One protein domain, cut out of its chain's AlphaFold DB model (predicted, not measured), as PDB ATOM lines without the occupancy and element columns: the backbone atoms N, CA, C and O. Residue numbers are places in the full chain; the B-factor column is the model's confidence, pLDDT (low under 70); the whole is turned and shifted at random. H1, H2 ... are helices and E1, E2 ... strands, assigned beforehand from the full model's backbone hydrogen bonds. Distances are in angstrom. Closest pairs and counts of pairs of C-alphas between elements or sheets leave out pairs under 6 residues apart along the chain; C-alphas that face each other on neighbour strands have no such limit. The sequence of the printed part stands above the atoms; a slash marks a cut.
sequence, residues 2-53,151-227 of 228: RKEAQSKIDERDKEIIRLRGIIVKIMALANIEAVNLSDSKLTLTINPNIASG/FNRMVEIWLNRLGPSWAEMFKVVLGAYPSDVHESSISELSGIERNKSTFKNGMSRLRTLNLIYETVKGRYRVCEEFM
ATOM      1  N   ARG A   2     446.320 333.940 379.419       67.75
ATOM      2  CA  ARG A   2     446.826 334.371 380.755       67.75
ATOM      3  C   ARG A   2     447.281 335.843 380.840       67.75
ATOM      4  O   ARG A   2     446.953 336.512 381.810       67.75
ATOM      5  N   LYS A   3     447.966 336.370 379.814       74.19
ATOM      6  CA  LYS A   3     448.402 337.786 379.771       74.19
ATOM      7  C   LYS A   3     447.241 338.787 379.700       74.19
ATOM      8  O   LYS A   3     447.325 339.866 380.268       74.19
ATOM      9  N   GLU A   4     446.160 338.420 379.019       73.81
ATOM     10  CA  GLU A   4     444.996 339.291 378.827       73.81
ATOM     11  C   GLU A   4     444.122 339.359 380.088       73.81
ATOM     12  O   GLU A   4     443.625 340.423 380.444       73.81
ATOM     13  N   ALA A   5     443.994 338.239 380.808       68.44
ATOM     14  CA  ALA A   5     443.338 338.211 382.113       68.44
ATOM     15  C   ALA A   5     444.109 339.036 383.157       68.44
ATOM     16  O   ALA A   5     443.494 339.815 383.878       68.44
ATOM     17  N   GLN A   6     445.446 338.929 383.184       70.69
ATOM     18  CA  GLN A   6     446.283 339.726 384.086       70.69
ATOM     19  C   GLN A   6     446.160 341.228 383.798       70.69
ATOM     20  O   GLN A   6     445.925 342.006 384.712       70.69
ATOM     21  N   SER A   7     446.202 341.628 382.523       78.50
ATOM     22  CA  SER A   7     446.055 343.037 382.134       78.50
ATOM     23  C   SER A   7     444.711 343.641 382.558       78.50
ATOM     24  O   SER A   7     444.667 344.804 382.944       78.50
ATOM     25  N   LYS A   8     443.615 342.871 382.509       77.56
ATOM     26  CA  LYS A   8     442.294 343.339 382.965       77.56
ATOM     27  C   LYS A   8     442.212 343.480 384.487       77.56
ATOM     28  O   LYS A   8     441.473 344.335 384.965       77.56
ATOM     29  N   ILE A   9     442.930 342.644 385.236       73.81
ATOM     30  CA  ILE A   9     443.023 342.749 386.699       73.81
ATOM     31  C   ILE A   9     443.827 343.997 387.072       73.81
ATOM     32  O   ILE A   9     443.335 344.814 387.843       73.81
ATOM     33  N   ASP A  10     444.981 344.203 386.435       78.56
ATOM     34  CA  ASP A  10     445.850 345.352 386.705       78.56
ATOM     35  C   ASP A  10     445.130 346.693 386.448       78.56
ATOM     36  O   ASP A  10     445.238 347.623 387.245       78.56
ATOM     37  N   GLU A  11     444.339 346.793 385.373       80.62
ATOM     38  CA  GLU A  11     443.538 347.993 385.079       80.62
ATOM     39  C   GLU A  11     442.402 348.216 386.091       80.62
ATOM     40  O   GLU A  11     442.142 349.350 386.495       80.62
ATOM     41  N   ARG A  12     441.754 347.146 386.570       80.56
ATOM     42  CA  ARG A  12     440.742 347.259 387.635       80.56
ATOM     43  C   ARG A  12     441.357 347.729 388.949       80.56
ATOM     44  O   ARG A  12     440.761 348.566 389.620       80.56
ATOM     45  N   ASP A  13     442.532 347.224 389.301       75.00
ATOM     46  CA  ASP A  13     443.230 347.616 390.526       75.00
ATOM     47  C   ASP A  13     443.675 349.080 390.470       75.00
ATOM     48  O   ASP A  13     443.488 349.821 391.437       75.00
ATOM     49  N   LYS A  14     444.180 349.538 389.317       75.25
ATOM     50  CA  LYS A  14     444.471 350.962 389.089       75.25
ATOM     51  C   LYS A  14     443.232 351.831 389.268       75.25
ATOM     52  O   LYS A  14     443.312 352.860 389.938       75.25
ATOM     53  N   GLU A  15     442.098 351.421 388.704       78.94
ATOM     54  CA  GLU A  15     440.850 352.173 388.834       78.94
ATOM     55  C   GLU A  15     440.357 352.198 390.287       78.94
ATOM     56  O   GLU A  15     439.950 353.245 390.781       78.94
ATOM     57  N   ILE A  16     440.483 351.094 391.032       77.31
ATOM     58  CA  ILE A  16     440.166 351.060 392.468       77.31
ATOM     59  C   ILE A  16     441.057 352.032 393.250       77.31
ATOM     60  O   ILE A  16     440.543 352.798 394.066       77.31
ATOM     61  N   ILE A  17     442.371 352.046 393.000       75.88
ATOM     62  CA  ILE A  17     443.305 352.977 393.656       75.88
ATOM     63  C   ILE A  17     442.940 354.423 393.311       75.88
ATOM     64  O   ILE A  17     442.881 355.274 394.200       75.88
ATOM     65  N   ARG A  18     442.646 354.704 392.036       77.88
ATOM     66  CA  ARG A  18     442.202 356.023 391.569       77.88
ATOM     67  C   ARG A  18     440.932 356.464 392.297       77.88
ATOM     68  O   ARG A  18     440.898 357.566 392.842       77.88
ATOM     69  N   LEU A  19     439.909 355.610 392.345       76.94
ATOM     70  CA  LEU A  19     438.636 355.894 393.009       76.94
ATOM     71  C   LEU A  19     438.816 356.100 394.514       76.94
ATOM     72  O   LEU A  19     438.262 357.048 395.064       76.94
ATOM     73  N   ARG A  20     439.639 355.285 395.181       76.00
ATOM     74  CA  ARG A  20     439.981 355.480 396.598       76.00
ATOM     75  C   ARG A  20     440.718 356.793 396.833       76.00
ATOM     76  O   ARG A  20     440.377 357.507 397.767       76.00
ATOM     77  N   GLY A  21     441.658 357.165 395.965       67.62
ATOM     78  CA  GLY A  21     442.328 358.466 396.022       67.62
ATOM     79  C   GLY A  21     441.354 359.640 395.864       67.62
ATOM     80  O   GLY A  21     441.453 360.634 396.586       67.62
ATOM     81  N   ILE A  22     440.364 359.511 394.972       72.50
ATOM     82  CA  ILE A  22     439.272 360.487 394.826       72.50
ATOM     83  C   ILE A  22     438.422 360.540 396.099       72.50
ATOM     84  O   ILE A  22     438.130 361.634 396.570       72.50
ATOM     85  N   ILE A  23     438.064 359.393 396.681       73.25
ATOM     86  CA  ILE A  23     437.300 359.328 397.934       73.25
ATOM     87  C   ILE A  23     438.067 360.011 399.065       73.25
ATOM     88  O   ILE A  23     437.503 360.882 399.709       73.25
ATOM     89  N   VAL A  24     439.356 359.716 399.249       70.12
ATOM     90  CA  VAL A  24     440.212 360.387 400.243       70.12
ATOM     91  C   VAL A  24     440.215 361.902 400.029       70.12
ATOM     92  O   VAL A  24     440.091 362.669 400.982       70.12
ATOM     93  N   LYS A  25     440.304 362.357 398.774       67.50
ATOM     94  CA  LYS A  25     440.237 363.784 398.437       67.50
ATOM     95  C   LYS A  25     438.878 364.391 398.789       67.50
ATOM     96  O   LYS A  25     438.840 365.486 399.340       67.50
ATOM     97  N   ILE A  26     437.781 363.706 398.476       69.06
ATOM     98  CA  ILE A  26     436.425 364.152 398.816       69.06
ATOM     99  C   ILE A  26     436.252 364.179 400.336       69.06
ATOM    100  O   ILE A  26     435.753 365.170 400.849       69.06
ATOM    101  N   MET A  27     436.715 363.161 401.060       66.81
ATOM    102  CA  MET A  27     436.635 363.105 402.521       66.81
ATOM    103  C   MET A  27     437.405 364.251 403.177       66.81
ATOM    104  O   MET A  27     436.846 364.931 404.033       66.81
ATOM    105  N   ALA A  28     438.628 364.528 402.710       61.28
ATOM    106  CA  ALA A  28     439.436 365.647 403.192       61.28
ATOM    107  C   ALA A  28     438.816 367.019 402.867       61.28
ATOM    108  O   ALA A  28     438.930 367.943 403.659       61.28
ATOM    109  N   LEU A  29     438.156 367.172 401.711       60.09
ATOM    110  CA  LEU A  29     437.518 368.438 401.318       60.09
ATOM    111  C   LEU A  29     436.145 368.656 401.967       60.09
ATOM    112  O   LEU A  29     435.742 369.798 402.173       60.09
ATOM    113  N   ALA A  30     435.409 367.581 402.241       63.75
ATOM    114  CA  ALA A  30     434.022 367.626 402.694       63.75
ATOM    115  C   ALA A  30     433.845 367.284 404.183       63.75
ATOM    116  O   ALA A  30     432.707 367.226 404.645       63.75
ATOM    117  N   ASN A  31     434.936 367.078 404.934       63.06
ATOM    118  CA  ASN A  31     434.909 366.706 406.355       63.06
ATOM    119  C   ASN A  31     434.022 365.477 406.630       63.06
ATOM    120  O   ASN A  31     433.217 365.451 407.565       63.06
ATOM    121  N   ILE A  32     434.124 364.474 405.758       62.59
ATOM    122  CA  ILE A  32     433.366 363.225 405.868       62.59
ATOM    123  C   ILE A  32     434.154 362.293 406.784       62.59
ATOM    124  O   ILE A  32     435.298 361.965 406.480       62.59
ATOM    125  N   GLU A  33     433.542 361.860 407.886       58.84
ATOM    126  CA  GLU A  33     434.192 361.007 408.891       58.84
ATOM    127  C   GLU A  33     434.306 359.558 408.431       58.84
ATOM    128  O   GLU A  33     435.299 358.880 408.693       58.84
ATOM    129  N   ALA A  34     433.290 359.074 407.718       60.53
ATOM    130  CA  ALA A  34     433.248 357.700 407.263       60.53
ATOM    131  C   ALA A  34     432.548 357.584 405.913       60.53
ATOM    132  O   ALA A  34     431.527 358.225 405.646       60.53
ATOM    133  N   VAL A  35     433.096 356.702 405.083       58.94
ATOM    134  CA  VAL A  35     432.497 356.264 403.828       58.94
ATOM    135  C   VAL A  35     432.226 354.777 403.961       58.94
ATOM    136  O   VAL A  35     433.155 353.987 404.108       58.94
ATOM    137  N   ASN A  36     430.951 354.400 403.925       63.69
ATOM    138  CA  ASN A  36     430.538 353.005 403.967       63.69
ATOM    139  C   ASN A  36     430.000 352.587 402.595       63.69
ATOM    140  O   ASN A  36     429.160 353.273 402.007       63.69
ATOM    141  N   LEU A  37     430.506 351.464 402.093       52.34
ATOM    142  CA  LEU A  37     430.031 350.806 400.885       52.34
ATOM    143  C   LEU A  37     429.366 349.492 401.295       52.34
ATOM    144  O   LEU A  37     430.049 348.513 401.589       52.34
ATOM    145  N   SER A  38     428.036 349.472 401.274       56.94
ATOM    146  CA  SER A  38     427.231 348.263 401.469       56.94
ATOM    147  C   SER A  38     426.210 348.152 400.342       56.94
ATOM    148  O   SER A  38     425.575 349.149 400.004       56.94
ATOM    149  N   ASP A  39     426.042 346.964 399.762       54.44
ATOM    150  CA  ASP A  39     424.987 346.653 398.782       54.44
ATOM    151  C   ASP A  39     424.850 347.680 397.643       54.44
ATOM    152  O   ASP A  39     423.771 348.200 397.363       54.44
ATOM    153  N   SER A  40     425.976 348.024 397.004       52.69
ATOM    154  CA  SER A  40     426.037 349.019 395.916       52.69
ATOM    155  C   SER A  40     425.579 350.433 396.305       52.69
ATOM    156  O   SER A  40     425.391 351.284 395.435       52.69
ATOM    157  N   LYS A  41     425.444 350.715 397.604       43.06
ATOM    158  CA  LYS A  41     425.058 352.012 398.148       43.06
ATOM    159  C   LYS A  41     426.242 352.647 398.869       43.06
ATOM    160  O   LYS A  41     426.820 352.069 399.789       43.06
ATOM    161  N   LEU A  42     426.596 353.852 398.434       52.16
ATOM    162  CA  LEU A  42     427.575 354.696 399.109       52.16
ATOM    163  C   LEU A  42     426.847 355.505 400.184       52.16
ATOM    164  O   LEU A  42     425.980 356.318 399.862       52.16
ATOM    165  N   THR A  43     427.194 355.283 401.447       55.31
ATOM    166  CA  THR A  43     426.685 356.081 402.568       55.31
ATOM    167  C   THR A  43     427.816 356.952 403.098       55.31
ATOM    168  O   THR A  43     428.899 356.450 403.401       55.31
ATOM    169  N   LEU A  44     427.568 358.260 403.172       50.69
ATOM    170  CA  LEU A  44     428.517 359.253 403.670       50.69
ATOM    171  C   LEU A  44     428.051 359.716 405.051       50.69
ATOM    172  O   LEU A  44     426.946 360.246 405.174       50.69
ATOM    173  N   THR A  45     428.887 359.537 406.071       55.81
ATOM    174  CA  THR A  45     428.645 360.110 407.400       55.81
ATOM    175  C   THR A  45     429.407 361.424 407.500       55.81
ATOM    176  O   THR A  45     430.637 361.446 407.444       55.81
ATOM    177  N   ILE A  46     428.669 362.527 407.606       48.72
ATOM    178  CA  ILE A  46     429.218 363.885 407.686       48.72
ATOM    179  C   ILE A  46     429.218 364.318 409.152       48.72
ATOM    180  O   ILE A  46     428.196 364.157 409.819       48.72
ATOM    181  N   ASN A  47     430.309 364.921 409.634       48.62
ATOM    182  CA  ASN A  47     430.301 365.593 410.932       48.62
ATOM    183  C   ASN A  47     429.663 366.991 410.801       48.62
ATOM    184  O   ASN A  47     430.255 367.882 410.180       48.62
ATOM    185  N   PRO A  48     428.482 367.239 411.398       45.94
ATOM    186  CA  PRO A  48     427.814 368.531 411.283       45.94
ATOM    187  C   PRO A  48     428.552 369.672 412.007       45.94
ATOM    188  O   PRO A  48     428.335 370.833 411.670       45.94
ATOM    189  N   ASN A  49     429.460 369.378 412.948       46.56
ATOM    190  CA  ASN A  49     430.181 370.395 413.726       46.56
ATOM    191  C   ASN A  49     431.386 371.018 412.999       46.56
ATOM    192  O   ASN A  49     431.968 371.969 413.514       46.56
ATOM    193  N   ILE A  50     431.757 370.533 411.807       44.66
ATOM    194  CA  ILE A  50     432.859 371.114 411.013       44.66
ATOM    195  C   ILE A  50     432.322 371.991 409.860       44.66
ATOM    196  O   ILE A  50     432.998 372.908 409.389       44.66
ATOM    197  N   ALA A  51     431.060 371.799 409.452       37.97
ATOM    198  CA  ALA A  51     430.421 372.547 408.365       37.97
ATOM    199  C   ALA A  51     430.319 374.066 408.625       37.97
ATOM    200  O   ALA A  51     430.310 374.856 407.680       37.97
ATOM    201  N   SER A  52     430.318 374.508 409.888       40.47
ATOM    202  CA  SER A  52     430.284 375.935 410.243       40.47
ATOM    203  C   SER A  52     431.592 376.684 409.962       40.47
ATOM    204  O   SER A  52     431.624 377.911 410.063       40.47
ATOM    205  N   GLY A  53     432.673 375.981 409.616       35.56
ATOM    206  CA  GLY A  53     433.976 376.591 409.377       35.56
ATOM    207  C   GLY A  53     434.318 376.862 407.902       35.56
ATOM    208  O   GLY A  53     435.159 377.710 407.633       35.56
ATOM    209  N   PHE A 151     441.732 360.216 411.755       82.56
ATOM    210  CA  PHE A 151     442.452 359.922 410.521       82.56
ATOM    211  C   PHE A 151     442.199 360.973 409.434       82.56
ATOM    212  O   PHE A 151     443.148 361.441 408.801       82.56
ATOM    213  N   ASN A 152     440.948 361.393 409.229       80.94
ATOM    214  CA  ASN A 152     440.604 362.332 408.160       80.94
ATOM    215  C   ASN A 152     441.224 363.701 408.418       80.94
ATOM    216  O   ASN A 152     441.838 364.289 407.524       80.94
ATOM    217  N   ARG A 153     441.130 364.178 409.661       83.75
ATOM    218  CA  ARG A 153     441.718 365.447 410.069       83.75
ATOM    219  C   ARG A 153     443.240 365.406 409.993       83.75
ATOM    220  O   ARG A 153     443.849 366.362 409.519       83.75
ATOM    221  N   MET A 154     443.865 364.309 410.411       87.94
ATOM    222  CA  MET A 154     445.309 364.132 410.274       87.94
ATOM    223  C   MET A 154     445.733 364.167 408.799       87.94
ATOM    224  O   MET A 154     446.650 364.910 408.444       87.94
ATOM    225  N   VAL A 155     445.053 363.420 407.925       88.12
ATOM    226  CA  VAL A 155     445.316 363.418 406.478       88.12
ATOM    227  C   VAL A 155     445.190 364.823 405.898       88.12
ATOM    228  O   VAL A 155     446.098 365.271 405.199       88.12
ATOM    229  N   GLU A 156     444.118 365.543 406.215       87.44
ATOM    230  CA  GLU A 156     443.898 366.920 405.766       87.44
ATOM    231  C   GLU A 156     445.061 367.841 406.174       87.44
ATOM    232  O   GLU A 156     445.641 368.535 405.335       87.44
ATOM    233  N   ILE A 157     445.464 367.792 407.446       88.94
ATOM    234  CA  ILE A 157     446.569 368.580 408.001       88.94
ATOM    235  C   ILE A 157     447.885 368.304 407.260       88.94
ATOM    236  O   ILE A 157     448.619 369.238 406.916       88.94
ATOM    237  N   TRP A 158     448.192 367.035 406.985       91.25
ATOM    238  CA  TRP A 158     449.393 366.668 406.237       91.25
ATOM    239  C   TRP A 158     449.322 367.120 404.781       91.25
ATOM    240  O   TRP A 158     450.282 367.711 404.285       91.25
ATOM    241  N   LEU A 159     448.196 366.901 404.102       90.94
ATOM    242  CA  LEU A 159     448.014 367.303 402.707       90.94
ATOM    243  C   LEU A 159     448.106 368.821 402.522       90.94
ATOM    244  O   LEU A 159     448.692 369.262 401.537       90.94
ATOM    245  N   ASN A 160     447.608 369.606 403.479       88.88
ATOM    246  CA  ASN A 160     447.699 371.067 403.457       88.88
ATOM    247  C   ASN A 160     449.127 371.584 403.678       88.88
ATOM    248  O   ASN A 160     449.457 372.689 403.249       88.88
ATOM    249  N   ARG A 161     449.986 370.806 404.350       89.12
ATOM    250  CA  ARG A 161     451.370 371.204 404.650       89.12
ATOM    251  C   ARG A 161     452.395 370.665 403.656       89.12
ATOM    252  O   ARG A 161     453.503 371.194 403.555       89.12
ATOM    253  N   LEU A 162     452.062 369.599 402.937       90.75
ATOM    254  CA  LEU A 162     452.880 369.079 401.849       90.75
ATOM    255  C   LEU A 162     452.805 370.010 400.632       90.75
ATOM    256  O   LEU A 162     451.768 370.587 400.323       90.75
ATOM    257  N   GLY A 163     453.913 370.125 399.892       89.38
ATOM    258  CA  GLY A 163     453.884 370.786 398.587       89.38
ATOM    259  C   GLY A 163     452.928 370.056 397.629       89.38
ATOM    260  O   GLY A 163     452.787 368.834 397.739       89.38
ATOM    261  N   PRO A 164     452.316 370.753 396.653       89.50
ATOM    262  CA  PRO A 164     451.205 370.226 395.854       89.50
ATOM    263  C   PRO A 164     451.548 368.903 395.165       89.50
ATOM    264  O   PRO A 164     450.789 367.943 395.240       89.50
ATOM    265  N   SER A 165     452.740 368.799 394.572       91.62
ATOM    266  CA  SER A 165     453.177 367.563 393.923       91.62
ATOM    267  C   SER A 165     453.339 366.397 394.908       91.62
ATOM    268  O   SER A 165     453.021 365.255 394.592       91.62
ATOM    269  N   TRP A 166     453.842 366.656 396.115       94.75
ATOM    270  CA  TRP A 166     454.055 365.605 397.114       94.75
ATOM    271  C   TRP A 166     452.738 365.152 397.733       94.75
ATOM    272  O   TRP A 166     452.577 363.964 397.998       94.75
ATOM    273  N   ALA A 167     451.793 366.079 397.907       94.38
ATOM    274  CA  ALA A 167     450.437 365.772 398.333       94.38
ATOM    275  C   ALA A 167     449.740 364.833 397.333       94.38
ATOM    276  O   ALA A 167     449.149 363.843 397.755       94.38
ATOM    277  N   GLU A 168     449.857 365.074 396.021       94.75
ATOM    278  CA  GLU A 168     449.277 364.176 395.009       94.75
ATOM    279  C   GLU A 168     449.922 362.783 395.015       94.75
ATOM    280  O   GLU A 168     449.208 361.784 394.986       94.75
ATOM    281  N   MET A 169     451.252 362.678 395.145       97.25
ATOM    282  CA  MET A 169     451.905 361.366 395.297       97.25
ATOM    283  C   MET A 169     451.446 360.643 396.566       97.25
ATOM    284  O   MET A 169     451.165 359.446 396.525       97.25
ATOM    285  N   PHE A 170     451.333 361.360 397.688       97.00
ATOM    286  CA  PHE A 170     450.902 360.768 398.950       97.00
ATOM    287  C   PHE A 170     449.461 360.253 398.883       97.00
ATOM    288  O   PHE A 170     449.205 359.143 399.338       97.00
ATOM    289  N   LYS A 171     448.540 360.985 398.238       94.69
ATOM    290  CA  LYS A 171     447.152 360.536 398.014       94.69
ATOM    291  C   LYS A 171     447.078 359.206 397.270       94.69
ATOM    292  O   LYS A 171     446.235 358.382 397.608       94.69
ATOM    293  N   VAL A 172     447.950 358.982 396.282       96.00
ATOM    294  CA  VAL A 172     447.984 357.707 395.548       96.00
ATOM    295  C   VAL A 172     448.402 356.560 396.464       96.00
ATOM    296  O   VAL A 172     447.745 355.521 396.477       96.00
ATOM    297  N   VAL A 173     449.461 356.746 397.260       96.69
ATOM    298  CA  VAL A 173     449.914 355.715 398.211       96.69
ATOM    299  C   VAL A 173     448.853 355.463 399.285       96.69
ATOM    300  O   VAL A 173     448.582 354.313 399.618       96.69
ATOM    301  N   LEU A 174     448.195 356.519 399.768       94.56
ATOM    302  CA  LEU A 174     447.113 356.433 400.745       94.56
ATOM    303  C   LEU A 174     445.888 355.692 400.195       94.56
ATOM    304  O   LEU A 174     445.335 354.837 400.876       94.56
ATOM    305  N   GLY A 175     445.511 355.939 398.937       89.75
ATOM    306  CA  GLY A 175     444.423 355.223 398.265       89.75
ATOM    307  C   GLY A 175     444.702 353.732 398.038       89.75
ATOM    308  O   GLY A 175     443.764 352.949 397.887       89.75
ATOM    309  N   ALA A 176     445.974 353.324 398.037       91.94
ATOM    310  CA  ALA A 176     446.375 351.926 397.908       91.94
ATOM    311  C   ALA A 176     446.392 351.159 399.243       91.94
ATOM    312  O   ALA A 176     446.370 349.929 399.221       91.94
ATOM    313  N   TYR A 177     446.388 351.846 400.393       89.38
ATOM    314  CA  TYR A 177     446.423 351.207 401.713       89.38
ATOM    315  C   TYR A 177     445.247 350.212 401.899       89.38
ATOM    316  O   TYR A 177     444.129 350.494 401.446       89.38
ATOM    317  N   PRO A 178     445.457 349.032 402.525       92.19
ATOM    318  CA  PRO A 178     446.680 348.538 403.187       92.19
ATOM    319  C   PRO A 178     447.724 347.899 402.256       92.19
ATOM    320  O   PRO A 178     448.746 347.391 402.716       92.19
ATOM    321  N   SER A 179     447.498 347.908 400.943       92.50
ATOM    322  CA  SER A 179     448.445 347.373 399.963       92.50
ATOM    323  C   SER A 179     449.575 348.363 399.659       92.50
ATOM    324  O   SER A 179     449.479 349.558 399.933       92.50
ATOM    325  N   ASP A 180     450.669 347.859 399.083       95.94
ATOM    326  CA  ASP A 180     451.701 348.719 398.498       95.94
ATOM    327  C   ASP A 180     451.408 349.041 397.022       95.94
ATOM    328  O   ASP A 180     450.666 348.332 396.338       95.94
ATOM    329  N   VAL A 181     452.002 350.123 396.522       96.25
ATOM    330  CA  VAL A 181     451.845 350.600 395.144       96.25
ATOM    331  C   VAL A 181     453.207 350.822 394.491       96.25
ATOM    332  O   VAL A 181     454.143 351.329 395.113       96.25
ATOM    333  N   HIS A 182     453.339 350.415 393.227       97.56
ATOM    334  CA  HIS A 182     454.578 350.568 392.465       97.56
ATOM    335  C   HIS A 182     454.766 352.014 391.982       97.56
ATOM    336  O   HIS A 182     453.810 352.681 391.593       97.56
ATOM    337  N   GLU A 183     456.009 352.491 391.928       96.75
ATOM    338  CA  GLU A 183     456.369 353.859 391.534       96.75
ATOM    339  C   GLU A 183     455.852 354.277 390.150       96.75
ATOM    340  O   GLU A 183     455.581 355.456 389.931       96.75
ATOM    341  N   SER A 184     455.673 353.328 389.224       95.56
ATOM    342  CA  SER A 184     455.050 353.608 387.924       95.56
ATOM    343  C   SER A 184     453.584 354.012 388.074       95.56
ATOM    344  O   SER A 184     453.166 354.984 387.458       95.56
ATOM    345  N   SER A 185     452.831 353.318 388.931       94.94
ATOM    346  CA  SER A 185     451.430 353.630 389.221       94.94
ATOM    347  C   SER A 185     451.308 354.927 390.014       94.94
ATOM    348  O   SER A 185     450.405 355.711 389.750       94.94
ATOM    349  N   ILE A 186     452.245 355.198 390.935       96.88
ATOM    350  CA  ILE A 186     452.311 356.496 391.624       96.88
ATOM    351  C   ILE A 186     452.483 357.615 390.594       96.88
ATOM    352  O   ILE A 186     451.722 358.572 390.612       96.88
ATOM    353  N   SER A 187     453.437 357.467 389.671       97.00
ATOM    354  CA  SER A 187     453.715 358.459 388.629       97.00
ATOM    355  C   SER A 187     452.518 358.704 387.707       97.00
ATOM    356  O   SER A 187     452.166 359.857 387.458       97.00
ATOM    357  N   GLU A 188     451.889 357.627 387.232       94.50
ATOM    358  CA  GLU A 188     450.713 357.656 386.355       94.50
ATOM    359  C   GLU A 188     449.526 358.349 387.039       94.50
ATOM    360  O   GLU A 188     448.960 359.294 386.492       94.50
ATOM    361  N   LEU A 189     449.185 357.930 388.261       91.75
ATOM    362  CA  LEU A 189     447.994 358.405 388.965       91.75
ATOM    363  C   LEU A 189     448.170 359.795 389.582       91.75
ATOM    364  O   LEU A 189     447.203 360.552 389.650       91.75
ATOM    365  N   SER A 190     449.381 360.157 390.012       94.75
ATOM    366  CA  SER A 190     449.656 361.496 390.541       94.75
ATOM    367  C   SER A 190     449.918 362.524 389.436       94.75
ATOM    368  O   SER A 190     450.074 363.706 389.738       94.75
ATOM    369  N   GLY A 191     450.069 362.088 388.179       94.81
ATOM    370  CA  GLY A 191     450.450 362.939 387.049       94.81
ATOM    371  C   GLY A 191     451.874 363.502 387.134       94.81
ATOM    372  O   GLY A 191     452.177 364.505 386.490       94.81
ATOM    373  N   ILE A 192     452.757 362.902 387.941       95.81
ATOM    374  CA  ILE A 192     454.129 363.388 388.148       95.81
ATOM    375  C   ILE A 192     455.088 362.384 387.536       95.81
ATOM    376  O   ILE A 192     455.208 361.257 388.006       95.81
ATOM    377  N   GLU A 193     455.808 362.800 386.502       95.31
ATOM    378  CA  GLU A 193     456.740 361.936 385.782       95.31
ATOM    379  C   GLU A 193     457.836 361.349 386.690       95.31
ATOM    380  O   GLU A 193     458.641 362.076 387.283       95.31
ATOM    381  N   ARG A 194     457.944 360.016 386.702       93.50
ATOM    382  CA  ARG A 194     458.897 359.240 387.514       93.50
ATOM    383  C   ARG A 194     460.351 359.695 387.376       93.50
ATOM    384  O   ARG A 194     461.124 359.675 388.332       93.50
ATOM    385  N   ASN A 195     460.745 360.089 386.166       91.19
ATOM    386  CA  ASN A 195     462.132 360.425 385.851       91.19
ATOM    387  C   ASN A 195     462.511 361.863 386.244       91.19
ATOM    388  O   ASN A 195     463.691 362.213 386.192       91.19
ATOM    389  N   LYS A 196     461.546 362.693 386.663       93.06
ATOM    390  CA  LYS A 196     461.801 364.072 387.091       93.06
ATOM    391  C   LYS A 196     462.292 364.116 388.536       93.06
ATOM    392  O   LYS A 196     461.927 363.293 389.378       93.06
ATOM    393  N   SER A 197     463.098 365.131 388.841       93.12
ATOM    394  CA  SER A 197     463.588 365.394 390.201       93.12
ATOM    395  C   SER A 197     462.444 365.579 391.201       93.12
ATOM    396  O   SER A 197     462.560 365.122 392.333       93.12
ATOM    397  N   THR A 198     461.318 366.163 390.779       93.50
ATOM    398  CA  THR A 198     460.115 366.342 391.608       93.50
ATOM    399  C   THR A 198     459.602 365.028 392.191       93.50
ATOM    400  O   THR A 198     459.319 364.978 393.388       93.50
ATOM    401  N   PHE A 199     459.538 363.964 391.381       96.12
ATOM    402  CA  PHE A 199     459.096 362.644 391.830       96.12
ATOM    403  C   PHE A 199     460.058 362.075 392.875       96.12
ATOM    404  O   PHE A 199     459.667 361.790 394.004       96.12
ATOM    405  N   LYS A 200     461.352 362.000 392.533       94.62
ATOM    406  CA  LYS A 200     462.396 361.450 393.415       94.62
ATOM    407  C   LYS A 200     462.481 362.199 394.747       94.62
ATOM    408  O   LYS A 200     462.531 361.577 395.806       94.62
ATOM    409  N   ASN A 201     462.459 363.529 394.696       94.31
ATOM    410  CA  ASN A 201     462.513 364.377 395.883       94.31
ATOM    411  C   ASN A 201     461.255 364.223 396.735       94.31
ATOM    412  O   ASN A 201     461.366 364.165 397.956       94.31
ATOM    413  N   GLY A 202     460.076 364.125 396.116       94.69
ATOM    414  CA  GLY A 202     458.829 363.914 396.840       94.69
ATOM    415  C   GLY A 202     458.770 362.557 397.528       94.69
ATOM    416  O   GLY A 202     458.530 362.515 398.729       94.69
ATOM    417  N   MET A 203     459.087 361.464 396.829       96.81
ATOM    418  CA  MET A 203     459.131 360.124 397.432       96.81
ATOM    419  C   MET A 203     460.151 360.039 398.572       96.81
ATOM    420  O   MET A 203     459.845 359.517 399.644       96.81
ATOM    421  N   SER A 204     461.341 360.619 398.378       94.06
ATOM    422  CA  SER A 204     462.349 360.742 399.435       94.06
ATOM    423  C   SER A 204     461.811 361.536 400.629       94.06
ATOM    424  O   SER A 204     461.921 361.096 401.770       94.06
ATOM    425  N   ARG A 205     461.146 362.670 400.382       93.44
ATOM    426  CA  ARG A 205     460.587 363.520 401.437       93.44
ATOM    427  C   ARG A 205     459.477 362.826 402.226       93.44
ATOM    428  O   ARG A 205     459.500 362.911 403.450       93.44
ATOM    429  N   LEU A 206     458.545 362.147 401.559       95.94
ATOM    430  CA  LEU A 206     457.454 361.406 402.201       95.94
ATOM    431  C   LEU A 206     457.991 360.282 403.100       95.94
ATOM    432  O   LEU A 206     457.506 360.110 404.218       95.94
ATOM    433  N   ARG A 207     459.041 359.579 402.653       95.19
ATOM    434  CA  ARG A 207     459.753 358.581 403.465       95.19
ATOM    435  C   ARG A 207     460.424 359.192 404.684       95.19
ATOM    436  O   ARG A 207     460.247 358.714 405.790       95.19
ATOM    437  N   THR A 208     461.169 360.274 404.490       90.88
ATOM    438  CA  THR A 208     461.856 360.980 405.579       90.88
ATOM    439  C   THR A 208     460.885 361.526 406.634       90.88
ATOM    440  O   THR A 208     461.245 361.689 407.798       90.88
ATOM    441  N   LEU A 209     459.643 361.814 406.241       92.38
ATOM    442  CA  LEU A 209     458.569 362.216 407.147       92.38
ATOM    443  C   LEU A 209     457.824 361.022 407.771       92.38
ATOM    444  O   LEU A 209     456.842 361.255 408.468       92.38
ATOM    445  N   ASN A 210     458.264 359.777 407.555       92.00
ATOM    446  CA  ASN A 210     457.595 358.541 407.985       92.00
ATOM    447  C   ASN A 210     456.092 358.535 407.654       92.00
ATOM    448  O   ASN A 210     455.271 358.156 408.484       92.00
ATOM    449  N   LEU A 211     455.731 359.039 406.470       93.88
ATOM    450  CA  LEU A 211     454.369 358.930 405.939       93.88
ATOM    451  C   LEU A 211     454.217 357.669 405.095       93.88
ATOM    452  O   LEU A 211     453.148 357.071 405.037       93.88
ATOM    453  N   ILE A 212     455.304 357.281 404.431       96.75
ATOM    454  CA  ILE A 212     455.382 356.080 403.613       96.75
ATOM    455  C   ILE A 212     456.706 355.371 403.873       96.75
ATOM    456  O   ILE A 212     457.695 355.996 404.260       96.75
ATOM    457  N   TYR A 213     456.764 354.091 403.547       96.44
ATOM    458  CA  TYR A 213     457.992 353.311 403.519       96.44
ATOM    459  C   TYR A 213     458.053 352.458 402.253       96.44
ATOM    460  O   TYR A 213     457.044 352.217 401.591       96.44
ATOM    461  N   GLU A 214     459.263 352.050 401.882       97.00
ATOM    462  CA  GLU A 214     459.495 351.190 400.722       97.00
ATOM    463  C   GLU A 214     459.450 349.723 401.172       97.00
ATOM    464  O   GLU A 214     460.254 349.315 402.009       97.00
ATOM    465  N   THR A 215     458.488 348.946 400.663       95.81
ATOM    466  CA  THR A 215     458.304 347.527 401.029       95.81
ATOM    467  C   THR A 215     459.328 346.644 400.329       95.81
ATOM    468  O   THR A 215     459.984 345.805 400.940       95.81
ATOM    469  N   VAL A 216     459.484 346.874 399.031       94.38
ATOM    470  CA  VAL A 216     460.520 346.335 398.154       94.38
ATOM    471  C   VAL A 216     460.896 347.424 397.160       94.38
ATOM    472  O   VAL A 216     460.160 348.397 397.002       94.38
ATOM    473  N   LYS A 217     462.019 347.260 396.457       94.75
ATOM    474  CA  LYS A 217     462.520 348.265 395.512       94.75
ATOM    475  C   LYS A 217     461.418 348.769 394.564       94.75
ATOM    476  O   LYS A 217     460.891 348.000 393.763       94.75
ATOM    477  N   GLY A 218     461.107 350.062 394.650       95.00
ATOM    478  CA  GLY A 218     460.108 350.738 393.821       95.00
ATOM    479  C   GLY A 218     458.648 350.536 394.243       95.00
ATOM    480  O   GLY A 218     457.765 350.997 393.522       95.00
ATOM    481  N   ARG A 219     458.356 349.879 395.374       97.38
ATOM    482  CA  ARG A 219     456.995 349.721 395.919       97.38
ATOM    483  C   ARG A 219     456.880 350.382 397.283       97.38
ATOM    484  O   ARG A 219     457.743 350.208 398.137       97.38
ATOM    485  N   TYR A 220     455.803 351.133 397.481       98.00
ATOM    486  CA  TYR A 220     455.626 351.985 398.650       98.00
ATOM    487  C   TYR A 220     454.282 351.742 399.324       98.00
ATOM    488  O   TYR A 220     453.278 351.538 398.644       98.00
ATOM    489  N   ARG A 221     454.263 351.809 400.653       96.94
ATOM    490  CA  ARG A 221     453.059 351.707 401.491       96.94
ATOM    491  C   ARG A 221     453.040 352.833 402.521       96.94
ATOM    492  O   ARG A 221     454.098 353.347 402.873       96.94
ATOM    493  N   VAL A 222     451.855 353.212 402.992       95.50
ATOM    494  CA  VAL A 222     451.682 354.115 404.143       95.50
ATOM    495  C   VAL A 222     452.205 353.450 405.420       95.50
ATOM    496  O   VAL A 222     452.004 352.255 405.609       95.50
ATOM    497  N   CYS A 223     452.885 354.212 406.275       91.81
ATOM    498  CA  CYS A 223     453.325 353.747 407.594       91.81
ATOM    499  C   CYS A 223     452.123 353.442 408.505       91.81
ATOM    500  O   CYS A 223     451.202 354.248 408.581       91.81
ATOM    501  N   GLU A 224     452.136 352.321 409.231       84.62
ATOM    502  CA  GLU A 224     451.022 351.943 410.122       84.62
ATOM    503  C   GLU A 224     450.836 352.952 411.266       84.62
ATOM    504  O   GLU A 224     449.721 353.210 411.702       84.62
ATOM    505  N   GLU A 225     451.911 353.606 411.714       77.19
ATOM    506  CA  GLU A 225     451.850 354.661 412.729       77.19
ATOM    507  C   GLU A 225     451.079 355.901 412.259       77.19
ATOM    508  O   GLU A 225     450.691 356.724 413.079       77.19
ATOM    509  N   PHE A 226     450.880 356.051 410.949       76.88
ATOM    510  CA  PHE A 226     450.022 357.079 410.366       76.88
ATOM    511  C   PHE A 226     448.544 356.655 410.327       76.88
ATOM    512  O   PHE A 226     447.682 357.481 410.068       76.88
ATOM    513  N   MET A 227     448.233 355.378 410.543       75.31
ATOM    514  CA  MET A 227     446.869 354.845 410.447       75.31
ATOM    515  C   MET A 227     446.210 354.623 411.820       75.31
ATOM    516  O   MET A 227     445.036 354.259 411.858       75.31
TER     517      MET A 227
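What this domain is: This is residues 2 to 53 and 151 to 227 of the 228 residues of an uncharacterized protein of Ignavibacteria bacterium (UniProt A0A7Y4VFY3). A long straight helix, H1, crosses a small body in which H4, H5 and the hairpin E3-E4 pack round H3; the first residues of H1, 2 to 12, stick out. At its other end H2 crosses it and the hairpin E1-E2 folds back, its tip, residues 37 to 42, sticking out. The 129 printed residues run H1, E1, E2, H2, H3, H4, H5, E3, E4; both two-stranded sheets are antiparallel, and the class is mixed, helices and strands. The whole is compact, radius of gyration of the C-alphas 15.5 A, spanning 45 by 37 by 25 A.

Where its parts are: H1, residues 2 to 30, begins with C-alpha 2 at (446.826, 334.371, 380.755) and is 41.8 A long. E1, 32 to 38, is 16.8 A; E2 is 41 to 46. After the cut come H2, 151 to 161; H3, 164 to 176, 19.0 A; H4, 183 to 190; H5, 197 to 208, 16.1 A; E3, 212 to 216; and E4, 219 to 222, ending with C-alpha 222 at (451.682, 354.115, 404.143).

How they stand to each other: H3 is the hub. Residues 17 to 25 of H1 touch it at a steep tilt of 60 degrees, opposite ways; the closest C-alphas, of Gly 21 and Gly 175, are 4.5 A apart. H4 touches H3 (Glu 168 and Ser 190, closest C-alphas, 5.2 A), and so does H5 (Trp 166 and Gly 202, 5.1 A). The closest C-alphas of H3 and E4, of Val 173 and Arg 221, are 6.1 A apart. H2 touches H1, about perpendicular at 85 degrees (Ala 28 and Glu 156, closest C-alphas, 5.3 A). N 36 and O 43 of E1 and E2, 2.9 A, and N 213 and O 221 of E3 and E4, 2.8 A, are within hydrogen-bond range, as is every O i to N i+4 pair in H1 to H5. H1 and H5 are apart.

The domain as a whole: The C-alphas farthest apart, of Arg 2 and Ser 52, are 53.6 A apart. Residues 54 to 150 are not printed; the gap from C-alpha 53 to C-alpha 151 is 18.7 A. Of the links printed whole, no link is long. Mean pLDDT of the printed part is 80.8; residues 2, 5, 21 and 25 to 53 are under 70.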